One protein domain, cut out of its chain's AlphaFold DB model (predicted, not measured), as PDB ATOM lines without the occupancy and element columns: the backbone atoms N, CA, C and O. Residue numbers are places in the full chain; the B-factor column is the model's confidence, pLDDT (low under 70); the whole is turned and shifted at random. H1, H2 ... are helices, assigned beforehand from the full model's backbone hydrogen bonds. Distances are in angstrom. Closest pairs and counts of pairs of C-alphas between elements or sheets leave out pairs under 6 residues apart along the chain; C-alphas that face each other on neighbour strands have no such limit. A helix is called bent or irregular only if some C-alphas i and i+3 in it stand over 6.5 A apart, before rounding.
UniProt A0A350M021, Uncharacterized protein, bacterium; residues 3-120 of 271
ATOM      1  N   ASP A   3     299.956 207.001 293.514       34.03
ATOM      2  CA  ASP A   3     298.578 206.659 293.107       34.03
ATOM      3  C   ASP A   3     298.497 205.895 291.775       34.03
ATOM      4  O   ASP A   3     297.446 205.359 291.423       34.03
ATOM      5  N   PHE A   4     299.599 205.830 291.019       36.03
ATOM      6  CA  PHE A   4     299.616 205.188 289.702       36.03
ATOM      7  C   PHE A   4     299.728 203.657 289.786       36.03
ATOM      8  O   PHE A   4     299.121 202.959 288.982       36.03
ATOM      9  N   TYR A   5     300.425 203.119 290.793       38.00
ATOM     10  CA  TYR A   5     300.642 201.671 290.910       38.00
ATOM     11  C   TYR A   5     299.408 200.904 291.410       38.00
ATOM     12  O   TYR A   5     299.190 199.765 291.008       38.00
ATOM     13  N   TRP A   6     298.557 201.528 292.231       41.19
ATOM     14  CA  TRP A   6     297.375 200.861 292.792       41.19
ATOM     15  C   TRP A   6     296.207 200.749 291.812       41.19
ATOM     16  O   TRP A   6     295.451 199.785 291.869       41.19
ATOM     17  N   LYS A   7     296.074 201.687 290.865       39.03
ATOM     18  CA  LYS A   7     294.965 201.680 289.897       39.03
ATOM     19  C   LYS A   7     295.024 200.525 288.895       39.03
ATOM     20  O   LYS A   7     293.973 200.168 288.370       39.03
ATOM     21  N   VAL A   8     296.211 199.975 288.637       44.31
ATOM     22  CA  VAL A   8     296.395 198.855 287.703       44.31
ATOM     23  C   VAL A   8     295.882 197.555 288.330       44.31
ATOM     24  O   VAL A   8     295.064 196.875 287.727       44.31
ATOM     25  N   PHE A   9     296.231 197.277 289.591       44.94
ATOM     26  CA  PHE A   9     295.814 196.038 290.260       44.94
ATOM     27  C   PHE A   9     294.421 196.094 290.908       44.94
ATOM     28  O   PHE A   9     293.708 195.094 290.862       44.94
ATOM     29  N   ASP A  10     293.978 197.231 291.466       48.16
ATOM     30  CA  ASP A  10     292.639 197.308 292.082       48.16
ATOM     31  C   ASP A  10     291.515 197.191 291.043       48.16
ATOM     32  O   ASP A  10     290.454 196.658 291.354       48.16
ATOM     33  N   LYS A  11     291.706 197.669 289.805       46.03
ATOM     34  CA  LYS A  11     290.654 197.571 288.780       46.03
ATOM     35  C   LYS A  11     290.554 196.184 288.157       46.03
ATOM     36  O   LYS A  11     289.435 195.740 287.916       46.03
ATOM     37  N   GLU A  12     291.672 195.499 287.932       46.38
ATOM     38  CA  GLU A  12     291.654 194.164 287.324       46.38
ATOM     39  C   GLU A  12     291.304 193.076 288.347       46.38
ATOM     40  O   GLU A  12     290.389 192.292 288.099       46.38
ATOM     41  N   ILE A  13     291.896 193.083 289.548       46.00
ATOM     42  CA  ILE A  13     291.628 192.037 290.552       46.00
ATOM     43  C   ILE A  13     290.212 192.170 291.141       46.00
ATOM     44  O   ILE A  13     289.505 191.171 291.281       46.00
ATOM     45  N   ILE A  14     289.748 193.386 291.459       46.75
ATOM     46  CA  ILE A  14     288.398 193.587 292.026       46.75
ATOM     47  C   ILE A  14     287.322 193.481 290.930       46.75
ATOM     48  O   ILE A  14     286.212 193.020 291.207       46.75
ATOM     49  N   GLY A  15     287.646 193.847 289.682       44.44
ATOM     50  CA  GLY A  15     286.781 193.638 288.516       44.44
ATOM     51  C   GLY A  15     286.534 192.155 288.224       44.44
ATOM     52  O   GLY A  15     285.385 191.749 288.068       44.44
ATOM     53  N   LEU A  16     287.582 191.324 288.273       44.19
ATOM     54  CA  LEU A  16     287.489 189.873 288.067       44.19
ATOM     55  C   LEU A  16     286.683 189.159 289.166       44.19
ATOM     56  O   LEU A  16     285.896 188.256 288.875       44.19
ATOM     57  N   VAL A  17     286.801 189.604 290.423       47.06
ATOM     58  CA  VAL A  17     285.999 189.067 291.540       47.06
ATOM     59  C   VAL A  17     284.522 189.459 291.422       47.06
ATOM     60  O   VAL A  17     283.652 188.655 291.761       47.06
ATOM     61  N   LYS A  18     284.210 190.656 290.902       48.16
ATOM     62  CA  LYS A  18     282.823 191.090 290.649       48.16
ATOM     63  C   LYS A  18     282.125 190.284 289.550       48.16
ATOM     64  O   LYS A  18     280.905 190.171 289.587       48.16
ATOM     65  N   GLU A  19     282.880 189.700 288.622       53.41
ATOM     66  CA  GLU A  19     282.351 188.850 287.544       53.41
ATOM     67  C   GLU A  19     282.357 187.347 287.877       53.41
ATOM     68  O   GLU A  19     282.044 186.518 287.023       53.41
ATOM     69  N   GLY A  20     282.714 186.960 289.107       52.22
ATOM     70  CA  GLY A  20     282.724 185.554 289.529       52.22
ATOM     71  C   GLY A  20     283.827 184.704 288.888       52.22
ATOM     72  O   GLY A  20     283.842 183.485 289.066       52.22
ATOM     73  N   LYS A  21     284.781 185.315 288.174       52.69
ATOM     74  CA  LYS A  21     285.942 184.620 287.615       52.69
ATOM     75  C   LYS A  21     287.109 184.750 288.583       52.69
ATOM     76  O   LYS A  21     287.756 185.786 288.675       52.69
ATOM     77  N   ILE A  22     287.391 183.666 289.301       58.62
ATOM     78  CA  ILE A  22     288.631 183.537 290.069       58.62
ATOM     79  C   ILE A  22     289.778 183.540 289.050       58.62
ATOM     80  O   ILE A  22     289.979 182.562 288.332       58.62
ATOM     81  N   GLY A  23     290.479 184.668 288.935       61.84
ATOM     82  CA  GLY A  23     291.610 184.814 288.023       61.84
ATOM     83  C   GLY A  23     292.714 183.803 288.340       61.84
ATOM     84  O   GLY A  23     292.961 183.479 289.502       61.84
ATOM     85  N   PHE A  24     293.405 183.324 287.303       65.38
ATOM     86  CA  PHE A  24     294.511 182.357 287.410       65.38
ATOM     87  C   PHE A  24     295.641 182.845 288.345       65.38
ATOM     88  O   PHE A  24     296.369 182.057 288.948       65.38
ATOM     89  N   GLU A  25     295.731 184.159 288.531       63.78
ATOM     90  CA  GLU A  25     296.598 184.857 289.478       63.78
ATOM     91  C   GLU A  25     296.436 184.347 290.920       63.78
ATOM     92  O   GLU A  25     297.436 184.118 291.598       63.78
ATOM     93  N   PHE A  26     295.208 184.049 291.369       66.56
ATOM     94  CA  PHE A  26     294.949 183.496 292.709       66.56
ATOM     95  C   PHE A  26     295.561 182.105 292.920       66.56
ATOM     96  O   PHE A  26     295.786 181.705 294.058       66.56
ATOM     97  N   LEU A  27     295.843 181.369 291.841       67.94
ATOM     98  CA  LEU A  27     296.435 180.029 291.869       67.94
ATOM     99  C   LEU A  27     297.958 180.077 291.688       67.94
ATOM    100  O   LEU A  27     298.686 179.308 292.312       67.94
ATOM    101  N   ILE A  28     298.456 181.035 290.901       71.50
ATOM    102  CA  ILE A  28     299.893 181.249 290.695       71.50
ATOM    103  C   ILE A  28     300.574 181.706 291.988       71.50
ATOM    104  O   ILE A  28     301.631 181.190 292.345       71.50
ATOM    105  N   ILE A  29     299.975 182.653 292.711       72.06
ATOM    106  CA  ILE A  29     300.569 183.232 293.922       72.06
ATOM    107  C   ILE A  29     300.862 182.183 295.015       72.06
ATOM    108  O   ILE A  29     302.000 182.150 295.484       72.06
ATOM    109  N   PRO A  30     299.929 181.296 295.427       69.19
ATOM    110  CA  PRO A  30     300.218 180.277 296.433       69.19
ATOM    111  C   PRO A  30     301.254 179.279 295.942       69.19
ATOM    112  O   PRO A  30     302.104 178.871 296.720       69.19
ATOM    113  N   VAL A  31     301.223 178.909 294.659       74.50
ATOM    114  CA  VAL A  31     302.204 177.983 294.085       74.50
ATOM    115  C   VAL A  31     303.601 178.596 294.120       74.50
ATOM    116  O   VAL A  31     304.530 177.958 294.610       74.50
ATOM    117  N   LEU A  32     303.758 179.852 293.695       76.50
ATOM    118  CA  LEU A  32     305.032 180.569 293.783       76.50
ATOM    119  C   LEU A  32     305.490 180.728 295.232       76.50
ATOM    120  O   LEU A  32     306.668 180.537 295.523       76.50
ATOM    121  N   LEU A  33     304.569 181.023 296.150       74.00
ATOM    122  CA  LEU A  33     304.879 181.180 297.566       74.00
ATOM    123  C   LEU A  33     305.288 179.841 298.196       74.00
ATOM    124  O   LEU A  33     306.276 179.800 298.922       74.00
ATOM    125  N   CYS A  34     304.621 178.736 297.848       74.81
ATOM    126  CA  CYS A  34     304.986 177.373 298.233       74.81
ATOM    127  C   CYS A  34     306.345 176.953 297.657       74.81
ATOM    128  O   CYS A  34     307.166 176.403 298.388       74.81
ATOM    129  N   LEU A  35     306.627 177.242 296.385       78.88
ATOM    130  CA  LEU A  35     307.923 176.956 295.759       78.88
ATOM    131  C   LEU A  35     309.046 177.782 296.393       78.88
ATOM    132  O   LEU A  35     310.116 177.254 296.701       78.88
ATOM    133  N   PHE A  36     308.794 179.062 296.652       78.75
ATOM    134  CA  PHE A  36     309.720 179.949 297.349       78.75
ATOM    135  C   PHE A  36     310.003 179.465 298.777       78.75
ATOM    136  O   PHE A  36     311.142 179.446 299.246       78.75
ATOM    137  N   ILE A  37     308.964 179.001 299.460       72.69
ATOM    138  CA  ILE A  37     309.044 178.367 300.769       72.69
ATOM    139  C   ILE A  37     309.892 177.089 300.723       72.69
ATOM    140  O   ILE A  37     310.784 176.910 301.556       72.69
ATOM    141  N   MET A  38     309.625 176.199 299.764       75.12
ATOM    142  CA  MET A  38     310.302 174.909 299.655       75.12
ATOM    143  C   MET A  38     311.781 175.108 299.336       75.12
ATOM    144  O   MET A  38     312.638 174.529 300.001       75.12
ATOM    145  N   THR A  39     312.095 175.984 298.382       77.44
ATOM    146  CA  THR A  39     313.481 176.341 298.047       77.44
ATOM    147  C   THR A  39     314.197 176.967 299.244       77.44
ATOM    148  O   THR A  39     315.307 176.548 299.579       77.44
ATOM    149  N   SER A  40     313.539 177.873 299.973       70.31
ATOM    150  CA  SER A  40     314.084 178.458 301.205       70.31
ATOM    151  C   SER A  40     314.373 177.406 302.277       70.31
ATOM    152  O   SER A  40     315.386 177.493 302.975       70.31
ATOM    153  N   PHE A  41     313.523 176.385 302.395       71.25
ATOM    154  CA  PHE A  41     313.719 175.281 303.328       71.25
ATOM    155  C   PHE A  41     314.928 174.414 302.962       71.25
ATOM    156  O   PHE A  41     315.770 174.164 303.827       71.25
ATOM    157  N   PHE A  42     315.069 173.997 301.701       74.19
ATOM    158  CA  PHE A  42     316.222 173.199 301.268       74.19
ATOM    159  C   PHE A  42     317.544 173.955 301.449       74.19
ATOM    160  O   PHE A  42     318.523 173.390 301.937       74.19
ATOM    161  N   ILE A  43     317.544 175.256 301.161       71.44
ATOM    162  CA  ILE A  43     318.712 176.136 301.304       71.44
ATOM    163  C   ILE A  43     319.046 176.417 302.781       71.44
ATOM    164  O   ILE A  43     320.193 176.726 303.120       71.44
ATOM    165  N   SER A  44     318.074 176.271 303.689       64.44
ATOM    166  CA  SER A  44     318.271 176.533 305.120       64.44
ATOM    167  C   SER A  44     319.281 175.602 305.801       64.44
ATOM    168  O   SER A  44     319.807 175.942 306.865       64.44
ATOM    169  N   LYS A  45     319.633 174.475 305.167       63.78
ATOM    170  CA  LYS A  45     320.647 173.523 305.639       63.78
ATOM    171  C   LYS A  45     322.090 173.969 305.336       63.78
ATOM    172  O   LYS A  45     322.847 173.227 304.724       63.78
ATOM    173  N   GLY A  46     322.495 175.152 305.812       63.81
ATOM    174  CA  GLY A  46     323.927 175.431 306.040       63.81
ATOM    175  C   GLY A  46     324.495 176.781 305.590       63.81
ATOM    176  O   GLY A  46     325.627 177.086 305.954       63.81
ATOM    177  N   TYR A  47     323.755 177.635 304.870       76.81
ATOM    178  CA  TYR A  47     324.343 178.849 304.273       76.81
ATOM    179  C   TYR A  47     323.774 180.168 304.825       76.81
ATOM    180  O   TYR A  47     322.685 180.615 304.465       76.81
ATOM    181  N   ILE A  48     324.571 180.874 305.641       76.06
ATOM    182  CA  ILE A  48     324.222 182.199 306.202       76.06
ATOM    183  C   ILE A  48     324.030 183.260 305.103       76.06
ATOM    184  O   ILE A  48     323.171 184.135 305.233       76.06
ATOM    185  N   LYS A  49     324.816 183.203 304.018       78.94
ATOM    186  CA  LYS A  49     324.690 184.137 302.884       78.94
ATOM    187  C   LYS A  49     323.377 183.927 302.128       78.94
ATOM    188  O   LYS A  49     322.672 184.897 301.860       78.94
ATOM    189  N   ALA A  50     323.017 182.670 301.875       79.94
ATOM    190  CA  ALA A  50     321.787 182.324 301.173       79.94
ATOM    191  C   ALA A  50     320.543 182.774 301.952       79.94
ATOM    192  O   ALA A  50     319.596 183.288 301.368       79.94
ATOM    193  N   ARG A  51     320.597 182.721 303.289       81.38
ATOM    194  CA  ARG A  51     319.556 183.308 304.138       81.38
ATOM    195  C   ARG A  51     319.312 184.789 303.862       81.38
ATOM    196  O   ARG A  51     318.164 185.196 303.739       81.38
ATOM    197  N   ARG A  52     320.367 185.607 303.790       82.50
ATOM    198  CA  ARG A  52     320.212 187.054 303.548       82.50
ATOM    199  C   ARG A  52     319.649 187.327 302.160       82.50
ATOM    200  O   ARG A  52     318.833 188.227 302.010       82.50
ATOM    201  N   PHE A  53     320.068 186.534 301.177       84.81
ATOM    202  CA  PHE A  53     319.538 186.621 299.824       84.81
ATOM    203  C   PHE A  53     318.036 186.313 299.799       84.81
ATOM    204  O   PHE A  53     317.267 187.130 299.310       84.81
ATOM    205  N   ILE A  54     317.612 185.211 300.426       84.75
ATOM    206  CA  ILE A  54     316.195 184.840 300.552       84.75
ATOM    207  C   ILE A  54     315.397 185.930 301.265       84.75
ATOM    208  O   ILE A  54     314.310 186.270 300.820       84.75
ATOM    209  N   GLN A  55     315.918 186.512 302.345       85.12
ATOM    210  CA  GLN A  55     315.223 187.586 303.056       85.12
ATOM    211  C   GLN A  55     315.083 188.856 302.207       85.12
ATOM    212  O   GLN A  55     314.023 189.475 302.212       85.12
ATOM    213  N   CYS A  56     316.127 189.234 301.465       86.12
ATOM    214  CA  CYS A  56     316.090 190.377 300.555       86.12
ATOM    215  C   CYS A  56     315.096 190.134 299.414       86.12
ATOM    216  O   CYS A  56     314.271 190.991 299.111       86.12
ATOM    217  N   LEU A  57     315.117 188.927 298.847       85.25
ATOM    218  CA  LEU A  57     314.194 188.506 297.803       85.25
ATOM    219  C   LEU A  57     312.751 188.442 298.325       85.25
ATOM    220  O   LEU A  57     311.849 188.922 297.655       85.25
ATOM    221  N   SER A  58     312.536 187.953 299.550       84.00
ATOM    222  CA  SER A  58     311.231 187.985 300.227       84.00
ATOM    223  C   SER A  58     310.766 189.417 300.448       84.00
ATOM    224  O   SER A  58     309.603 189.716 300.229       84.00
ATOM    225  N   PHE A  59     311.657 190.313 300.877       83.81
ATOM    226  CA  PHE A  59     311.328 191.721 301.070       83.81
ATOM    227  C   PHE A  59     310.973 192.408 299.747       83.81
ATOM    228  O   PHE A  59     310.028 193.183 299.710       83.81
ATOM    229  N   LEU A  60     311.669 192.086 298.660       84.12
ATOM    230  CA  LEU A  60     311.381 192.628 297.336       84.12
ATOM    231  C   LEU A  60     310.056 192.070 296.798       84.12
ATOM    232  O   LEU A  60     309.162 192.834 296.460       84.12
ATOM    233  N   ILE A  61     309.885 190.746 296.796       80.56
ATOM    234  CA  ILE A  61     308.672 190.089 296.298       80.56
ATOM    235  C   ILE A  61     307.468 190.449 297.179       80.56
ATOM    236  O   ILE A  61     306.493 191.011 296.697       80.56
ATOM    237  N   LEU A  62     307.521 190.187 298.485       75.94
ATOM    238  CA  LEU A  62     306.381 190.432 299.374       75.94
ATOM    239  C   LEU A  62     306.178 191.919 299.666       75.94
ATOM    240  O   LEU A  62     305.051 192.355 299.843       75.94
ATOM    241  N   GLY A  63     307.245 192.713 299.736       71.00
ATOM    242  CA  GLY A  63     307.139 194.137 300.046       71.00
ATOM    243  C   GLY A  63     306.724 195.002 298.859       71.00
ATOM    244  O   GLY A  63     306.039 195.993 299.086       71.00
ATOM    245  N   ILE A  64     307.112 194.650 297.625       70.81
ATOM    246  CA  ILE A  64     306.823 195.452 296.420       70.81
ATOM    247  C   ILE A  64     305.674 194.859 295.600       70.81
ATOM    248  O   ILE A  64     304.864 195.611 295.069       70.81
ATOM    249  N   ILE A  65     305.581 193.529 295.497       68.25
ATOM    250  CA  ILE A  65     304.543 192.870 294.685       68.25
ATOM    251  C   ILE A  65     303.313 192.565 295.543       68.25
ATOM    252  O   ILE A  65     302.187 192.807 295.122       68.25
ATOM    253  N   PHE A  66     303.512 192.095 296.778       65.75
ATOM    254  CA  PHE A  66     302.417 191.632 297.634       65.75
ATOM    255  C   PHE A  66     302.245 192.462 298.910       65.75
ATOM    256  O   PHE A  66     302.238 191.933 300.024       65.75
ATOM    257  N   LEU A  67     302.017 193.772 298.750       62.16
ATOM    258  CA  LEU A  67     301.799 194.726 299.853       62.16
ATOM    259  C   LEU A  67     300.671 194.293 300.829       62.16
ATOM    260  O   LEU A  67     300.588 194.805 301.948       62.16
ATOM    261  N   GLN A  68     299.825 193.331 300.437       56.06
ATOM    262  CA  GLN A  68     298.766 192.716 301.248       56.06
ATOM    263  C   GLN A  68     299.280 191.715 302.311       56.06
ATOM    264  O   GLN A  68     298.667 191.589 303.367       56.06
ATOM    265  N   CYS A  69     300.446 191.078 302.138       52.97
ATOM    266  CA  CYS A  69     300.914 189.990 303.019       52.97
ATOM    267  C   CYS A  69     301.201 190.394 304.478       52.97
ATOM    268  O   CYS A  69     301.385 189.543 305.349       52.97
ATOM    269  N   LEU A  70     301.300 191.694 304.743       60.75
ATOM    270  CA  LEU A  70     301.782 192.271 305.997       60.75
ATOM    271  C   LEU A  70     300.679 192.600 307.004       60.75
ATOM    272  O   LEU A  70     300.984 192.935 308.149       60.75
ATOM    273  N   CYS A  71     299.414 192.507 306.595       70.06
ATOM    274  CA  CYS A  71     298.267 192.766 307.455       70.06
ATOM    275  C   CYS A  71     297.400 191.477 307.565       70.06
ATOM    276  O   CYS A  71     296.177 191.558 307.549       70.06
ATOM    277  N   ILE A  72     298.025 190.290 307.718       76.75
ATOM    278  CA  ILE A  72     297.351 188.969 307.802       76.75
ATOM    279  C   ILE A  72     296.187 188.953 308.806       76.75
ATOM    280  O   ILE A  72     295.130 188.394 308.523       76.75
ATOM    281  N   SER A  73     296.331 189.622 309.955       73.81
ATOM    282  CA  SER A  73     295.282 189.693 310.975       73.81
ATOM    283  C   SER A  73     294.074 190.522 310.502       73.81
ATOM    284  O   SER A  73     292.928 190.216 310.832       73.81
ATOM    285  N   LYS A  74     294.302 191.547 309.670       77.31
ATOM    286  CA  LYS A  74     293.236 192.336 309.038       77.31
ATOM    287  C   LYS A  74     292.503 191.511 307.982       77.31
ATOM    288  O   LYS A  74     291.277 191.494 307.987       77.31
ATOM    289  N   ASP A  75     293.227 190.816 307.118       80.75
ATOM    290  CA  ASP A  75     292.595 190.039 306.046       80.75
ATOM    291  C   ASP A  75     291.838 188.840 306.623       80.75
ATOM    292  O   ASP A  75     290.703 188.576 306.235       80.75
ATOM    293  N   THR A  76     292.375 188.211 307.674       83.81
ATOM    294  CA  THR A  76     291.674 187.152 308.412       83.81
ATOM    295  C   THR A  76     290.383 187.668 309.052       83.81
ATOM    296  O   THR A  76     289.342 187.030 308.941       83.81
ATOM    297  N   THR A  77     290.406 188.842 309.693       81.75
ATOM    298  CA  THR A  77     289.201 189.404 310.336       81.75
ATOM    299  C   THR A  77     288.140 189.839 309.326       81.75
ATOM    300  O   THR A  77     286.956 189.613 309.568       81.75
ATOM    301  N   ILE A  78     288.533 190.422 308.189       83.06
ATOM    302  CA  ILE A  78     287.602 190.770 307.104       83.06
ATOM    303  C   ILE A  78     287.041 189.498 306.467       83.06
ATOM    304  O   ILE A  78     285.832 189.380 306.305       83.06
ATOM    305  N   GLY A  79     287.895 188.522 306.167       86.44
ATOM    306  CA  GLY A  79     287.487 187.255 305.577       86.44
ATOM    307  C   GLY A  79     286.511 186.471 306.454       86.44
ATOM    308  O   GLY A  79     285.496 185.996 305.953       86.44
ATOM    309  N   ILE A  80     286.754 186.409 307.770       87.56
ATOM    310  CA  ILE A  80     285.821 185.798 308.730       87.56
ATOM    311  C   ILE A  80     284.492 186.557 308.753       87.56
ATOM    312  O   ILE A  80     283.440 185.927 308.693       87.56
ATOM    313  N   LYS A  81     284.507 187.897 308.808       86.88
ATOM    314  CA  LYS A  81     283.267 188.695 308.772       86.88
ATOM    315  C   LYS A  81     282.467 188.406 307.502       86.88
ATOM    316  O   LYS A  81     281.284 188.106 307.595       86.88
ATOM    317  N   ASN A  82     283.119 188.404 306.345       87.19
ATOM    318  CA  ASN A  82     282.472 188.130 305.064       87.19
ATOM    319  C   ASN A  82     281.900 186.704 304.994       87.19
ATOM    320  O   ASN A  82     280.838 186.507 304.411       87.19
ATOM    321  N   LEU A  83     282.545 185.728 305.645       90.00
ATOM    322  CA  LEU A  83     282.021 184.365 305.766       90.00
ATOM    323  C   LEU A  83     280.702 184.333 306.557       90.00
ATOM    324  O   LEU A  83     279.771 183.640 306.157       90.00
ATOM    325  N   PHE A  84     280.600 185.110 307.642       89.62
ATOM    326  CA  PHE A  84     279.370 185.221 308.437       89.62
ATOM    327  C   PHE A  84     278.235 185.956 307.710       89.62
ATOM    328  O   PHE A  84     277.074 185.627 307.928       89.62
ATOM    329  N   PHE A  85     278.551 186.919 306.841       90.38
ATOM    330  CA  PHE A  85     277.555 187.667 306.059       90.38
ATOM    331  C   PHE A  85     277.174 186.997 304.724       90.38
ATOM    332  O   PHE A  85     276.396 187.563 303.963       90.38
ATOM    333  N   GLY A  86     277.687 185.794 304.435       88.94
ATOM    334  CA  GLY A  86     277.345 185.036 303.224       88.94
ATOM    335  C   GLY A  86     278.081 185.477 301.952       88.94
ATOM    336  O   GLY A  86     277.757 185.013 300.860       88.94
ATOM    337  N   GLU A  87     279.103 186.330 302.058       87.19
ATOM    338  CA  GLU A  87     279.926 186.781 300.927       87.19
ATOM    339  C   GLU A  87     281.111 185.829 300.681       87.19
ATOM    340  O   GLU A  87     282.282 186.176 300.871       87.19
ATOM    341  N   PHE A  88     280.819 184.598 300.254       86.88
ATOM    342  CA  PHE A  88     281.811 183.518 300.158       86.88
ATOM    343  C   PHE A  88     283.006 183.822 299.244       86.88
ATOM    344  O   PHE A  88     284.129 183.441 299.568       86.88
ATOM    345  N   THR A  89     282.802 184.521 298.125       81.25
ATOM    346  CA  THR A  89     283.880 184.833 297.169       81.25
ATOM    347  C   THR A  89     284.913 185.777 297.774       81.25
ATOM    348  O   THR A  89     286.115 185.518 297.702       81.25
ATOM    349  N   GLN A  90     284.457 186.835 298.445       80.69
ATOM    350  CA  GLN A  90     285.337 187.769 299.140       80.69
ATOM    351  C   GLN A  90     285.947 187.141 300.397       80.69
ATOM    352  O   GLN A  90     287.110 187.391 300.711       80.69
ATOM    353  N   ALA A  91     285.183 186.316 301.118       86.50
ATOM    354  CA  ALA A  91     285.693 185.573 302.265       86.50
ATOM    355  C   ALA A  91     286.856 184.665 301.851       86.50
ATOM    356  O   ALA A  91     287.928 184.727 302.452       86.50
ATOM    357  N   PHE A  92     286.681 183.892 300.775       85.50
ATOM    358  CA  PHE A  92     287.728 183.048 300.215       85.50
ATOM    359  C   PHE A  92     288.948 183.876 299.801       85.50
ATOM    360  O   PHE A  92     290.051 183.564 300.239       85.50
ATOM    361  N   ALA A  93     288.746 184.974 299.061       80.44
ATOM    362  CA  ALA A  93     289.813 185.868 298.601       80.44
ATOM    363  C   ALA A  93     290.616 186.531 299.740       80.44
ATOM    364  O   ALA A  93     291.800 186.811 299.566       80.44
ATOM    365  N   ASN A  94     290.016 186.733 300.914       83.31
ATOM    366  CA  ASN A  94     290.706 187.287 302.082       83.31
ATOM    367  C   ASN A  94     291.334 186.208 302.987       83.31
ATOM    368  O   ASN A  94     292.320 186.482 303.668       83.31
ATOM    369  N   LEU A  95     290.786 184.986 303.014       86.12
ATOM    370  CA  LEU A  95     291.238 183.911 303.913       86.12
ATOM    371  C   LEU A  95     292.294 182.991 303.310       86.12
ATOM    372  O   LEU A  95     293.108 182.447 304.058       86.12
ATOM    373  N   TRP A  96     292.306 182.805 301.990       84.38
ATOM    374  CA  TRP A  96     293.199 181.831 301.356       84.38
ATOM    375  C   TRP A  96     294.679 182.146 301.627       84.38
ATOM    376  O   TRP A  96     295.455 181.249 301.956       84.38
ATOM    377  N   PHE A  97     295.073 183.422 301.579       80.06
ATOM    378  CA  PHE A  97     296.455 183.827 301.816       80.06
ATOM    379  C   PHE A  97     296.893 183.582 303.277       80.06
ATOM    380  O   PHE A  97     297.859 182.838 303.481       80.06
ATOM    381  N   PRO A  98     296.176 184.081 304.312       84.62
ATOM    382  CA  PRO A  98     296.428 183.688 305.697       84.62
ATOM    383  C   PRO A  98     296.481 182.171 305.904       84.62
ATOM    384  O   PRO A  98     297.358 181.678 306.613       84.62
ATOM    385  N   PHE A  99     295.584 181.427 305.253       86.81
ATOM    386  CA  PHE A  99     295.521 179.974 305.355       86.81
ATOM    387  C   PHE A  99     296.788 179.292 304.823       86.81
ATOM    388  O   PHE A  99     297.332 178.415 305.494       86.81
ATOM    389  N   THR A 100     297.325 179.728 303.678       84.38
ATOM    390  CA  THR A 100     298.583 179.177 303.135       84.38
ATOM    391  C   THR A 100     299.771 179.404 304.072       84.38
ATOM    392  O   THR A 100     300.570 178.490 304.291       84.38
ATOM    393  N   ILE A 101     299.860 180.581 304.703       84.38
ATOM    394  CA  ILE A 101     300.898 180.874 305.702       84.38
ATOM    395  C   ILE A 101     300.709 180.015 306.949       84.38
ATOM    396  O   ILE A 101     301.684 179.461 307.457       84.38
ATOM    397  N   LEU A 102     299.481 179.894 307.455       86.25
ATOM    398  CA  LEU A 102     299.177 179.080 308.632       86.25
ATOM    399  C   LEU A 102     299.547 177.615 308.397       86.25
ATOM    400  O   LEU A 102     300.199 177.008 309.246       86.25
ATOM    401  N   LEU A 103     299.202 177.077 307.226       86.06
ATOM    402  CA  LEU A 103     299.562 175.725 306.816       86.06
ATOM    403  C   LEU A 103     301.085 175.565 306.744       86.06
ATOM    404  O   LEU A 103     301.640 174.623 307.309       86.06
ATOM    405  N   PHE A 104     301.791 176.524 306.145       83.19
ATOM    406  CA  PHE A 104     303.251 176.519 306.136       83.19
ATOM    407  C   PHE A 104     303.851 176.526 307.552       83.19
ATOM    408  O   PHE A 104     304.720 175.715 307.877       83.19
ATOM    409  N   VAL A 105     303.376 177.417 308.420       84.75
ATOM    410  CA  VAL A 105     303.826 177.515 309.812       84.75
ATOM    411  C   VAL A 105     303.544 176.226 310.577       84.75
ATOM    412  O   VAL A 105     304.374 175.821 311.390       84.75
ATOM    413  N   PHE A 106     302.415 175.572 310.324       86.12
ATOM    414  CA  PHE A 106     302.074 174.300 310.947       86.12
ATOM    415  C   PHE A 106     303.106 173.211 310.610       86.12
ATOM    416  O   PHE A 106     303.642 172.566 311.511       86.12
ATOM    417  N   PHE A 107     303.483 173.068 309.335       83.88
ATOM    418  CA  PHE A 107     304.462 172.057 308.913       83.88
ATOM    419  C   PHE A 107     305.909 172.400 309.311       83.88
ATOM    420  O   PHE A 107     306.655 171.557 309.826       83.88
ATOM    421  N   PHE A 108     306.328 173.646 309.096       80.12
ATOM    422  CA  PHE A 108     307.735 174.060 309.180       80.12
ATOM    423  C   PHE A 108     308.086 174.793 310.483       80.12
ATOM    424  O   PHE A 108     309.252 174.878 310.864       80.12
ATOM    425  N   GLY A 109     307.083 175.238 311.235       83.44
ATOM    426  CA  GLY A 109     307.229 175.953 312.499       83.44
ATOM    427  C   GLY A 109     307.401 177.465 312.332       83.44
ATOM    428  O   GLY A 109     307.921 177.969 311.332       83.44
ATOM    429  N   ARG A 110     307.027 178.219 313.376       84.19
ATOM    430  CA  ARG A 110     307.060 179.697 313.363       84.19
ATOM    431  C   ARG A 110     308.446 180.277 313.088       84.19
ATOM    432  O   ARG A 110     308.568 181.339 312.481       84.19
ATOM    433  N   LYS A 111     309.498 179.599 313.575       80.94
ATOM    434  CA  LYS A 111     310.878 180.096 313.500       80.94
ATOM    435  C   LYS A 111     311.299 180.274 312.048       80.94
ATOM    436  O   LYS A 111     311.951 181.262 311.751       80.94
ATOM    437  N   ILE A 112     310.896 179.378 311.146       82.44
ATOM    438  CA  ILE A 112     311.283 179.466 309.736       82.44
ATOM    439  C   ILE A 112     310.583 180.655 309.075       82.44
ATOM    440  O   ILE A 112     311.253 181.507 308.495       82.44
ATOM    441  N   TYR A 113     309.268 180.794 309.262       84.38
ATOM    442  CA  TYR A 113     308.508 181.899 308.674       84.38
ATOM    443  C   TYR A 113     309.007 183.277 309.128       84.38
ATOM    444  O   TYR A 113     309.436 184.090 308.308       84.38
ATOM    445  N   CYS A 114     309.036 183.531 310.441       82.31
ATOM    446  CA  CYS A 114     309.422 184.842 310.974       82.31
ATOM    447  C   CYS A 114     310.895 185.203 310.701       82.31
ATOM    448  O   CYS A 114     311.249 186.380 310.745       82.31
ATOM    449  N   PHE A 115     311.765 184.216 310.466       81.06
ATOM    450  CA  PHE A 115     313.211 184.421 310.333       81.06
ATOM    451  C   PHE A 115     313.711 184.429 308.888       81.06
ATOM    452  O   PHE A 115     314.749 185.044 308.642       81.06
ATOM    453  N   TRP A 116     313.024 183.756 307.962       80.62
ATOM    454  CA  TRP A 116     313.437 183.639 306.558       80.62
ATOM    455  C   TRP A 116     312.533 184.413 305.606       80.62
ATOM    456  O   TRP A 116     313.047 185.039 304.688       80.62
ATOM    457  N   ILE A 117     311.221 184.384 305.844       83.00
ATOM    458  CA  ILE A 117     310.222 184.844 304.870       83.00
ATOM    459  C   ILE A 117     309.657 186.208 305.265       83.00
ATOM    460  O   ILE A 117     309.448 187.069 304.417       83.00
ATOM    461  N   CYS A 118     309.431 186.439 306.559       84.88
ATOM    462  CA  CYS A 118     308.790 187.662 307.025       84.88
ATOM    463  C   CYS A 118     309.658 188.916 306.751       84.88
ATOM    464  O   CYS A 118     310.749 189.035 307.328       84.88
ATOM    465  N   PRO A 119     309.166 189.898 305.968       83.75
ATOM    466  CA  PRO A 119     309.906 191.127 305.659       83.75
ATOM    467  C   PRO A 119     310.167 191.993 306.902       83.75
ATOM    468  O   PRO A 119     311.248 192.561 307.045       83.75
ATOM    469  N   LEU A 120     309.233 192.025 307.862       83.12
ATOM    470  CA  LEU A 120     309.439 192.701 309.150       83.12
ATOM    471  C   LEU A 120     310.596 192.083 309.929       83.12
ATOM    472  O   LEU A 120     311.452 192.798 310.445       83.12
TER     473      LEU A 120
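Overview. This is residues 3 to 120 of the 271 residues of an uncharacterized protein of bacterium (UniProt A0A350M021). H5, the longest helix, runs beside H2 of the helical hairpin H2 and H3; H4 folds back over H5, H6 crosses from H5's end to H3, and residues 3 to 11 of H1 stick out. The printed part has 118 residues with six named helices, H1 to H6: all helix, compact, radius of gyration of the C-alphas 15.6 A, spanning 47 by 33 by 23 A.

Along the chain. Find C-alpha 88 at (281.811, 183.518, 300.158); H5 runs 29.0 A to residue 108, only just irregular: C-alphas 94 and 97 are 6.7 A apart. Before it find H1, residues 3 to 18, 22.3 A; H2, 25 to 43, 26.6 A; H3, 48 to 65, 25.2 A; H4, 69 to 84, 22.7 A, irregular, C-alphas 70 and 73 being 8.6 A apart. H6, residues 110 to 117, 10.4 A, ends at (310.222, 184.844, 304.870).

Arrangement. At Ala 91, H5 touches H4, closest C-alpha Gly 79, 4.1 A, a steep tilt of 51 degrees. H2 and H3 touch, closest C-alphas Ser 40 and Ile 54, 6.8 A. Every O i to N i+4 pair is within hydrogen-bond range in H3 and H6, but 7 of 12 in H1, 14 of 15 in H2, 10 of 12 in H4, 15 of 17 in H5.

Size, cuts and confidence. C-alphas 46 and 85, the farthest apart, are 48.0 A apart; the printed part has no cut and no long link. pLDDT is under 70 at residues 3 to 27, 30, 44 to 46 and 65 to 70.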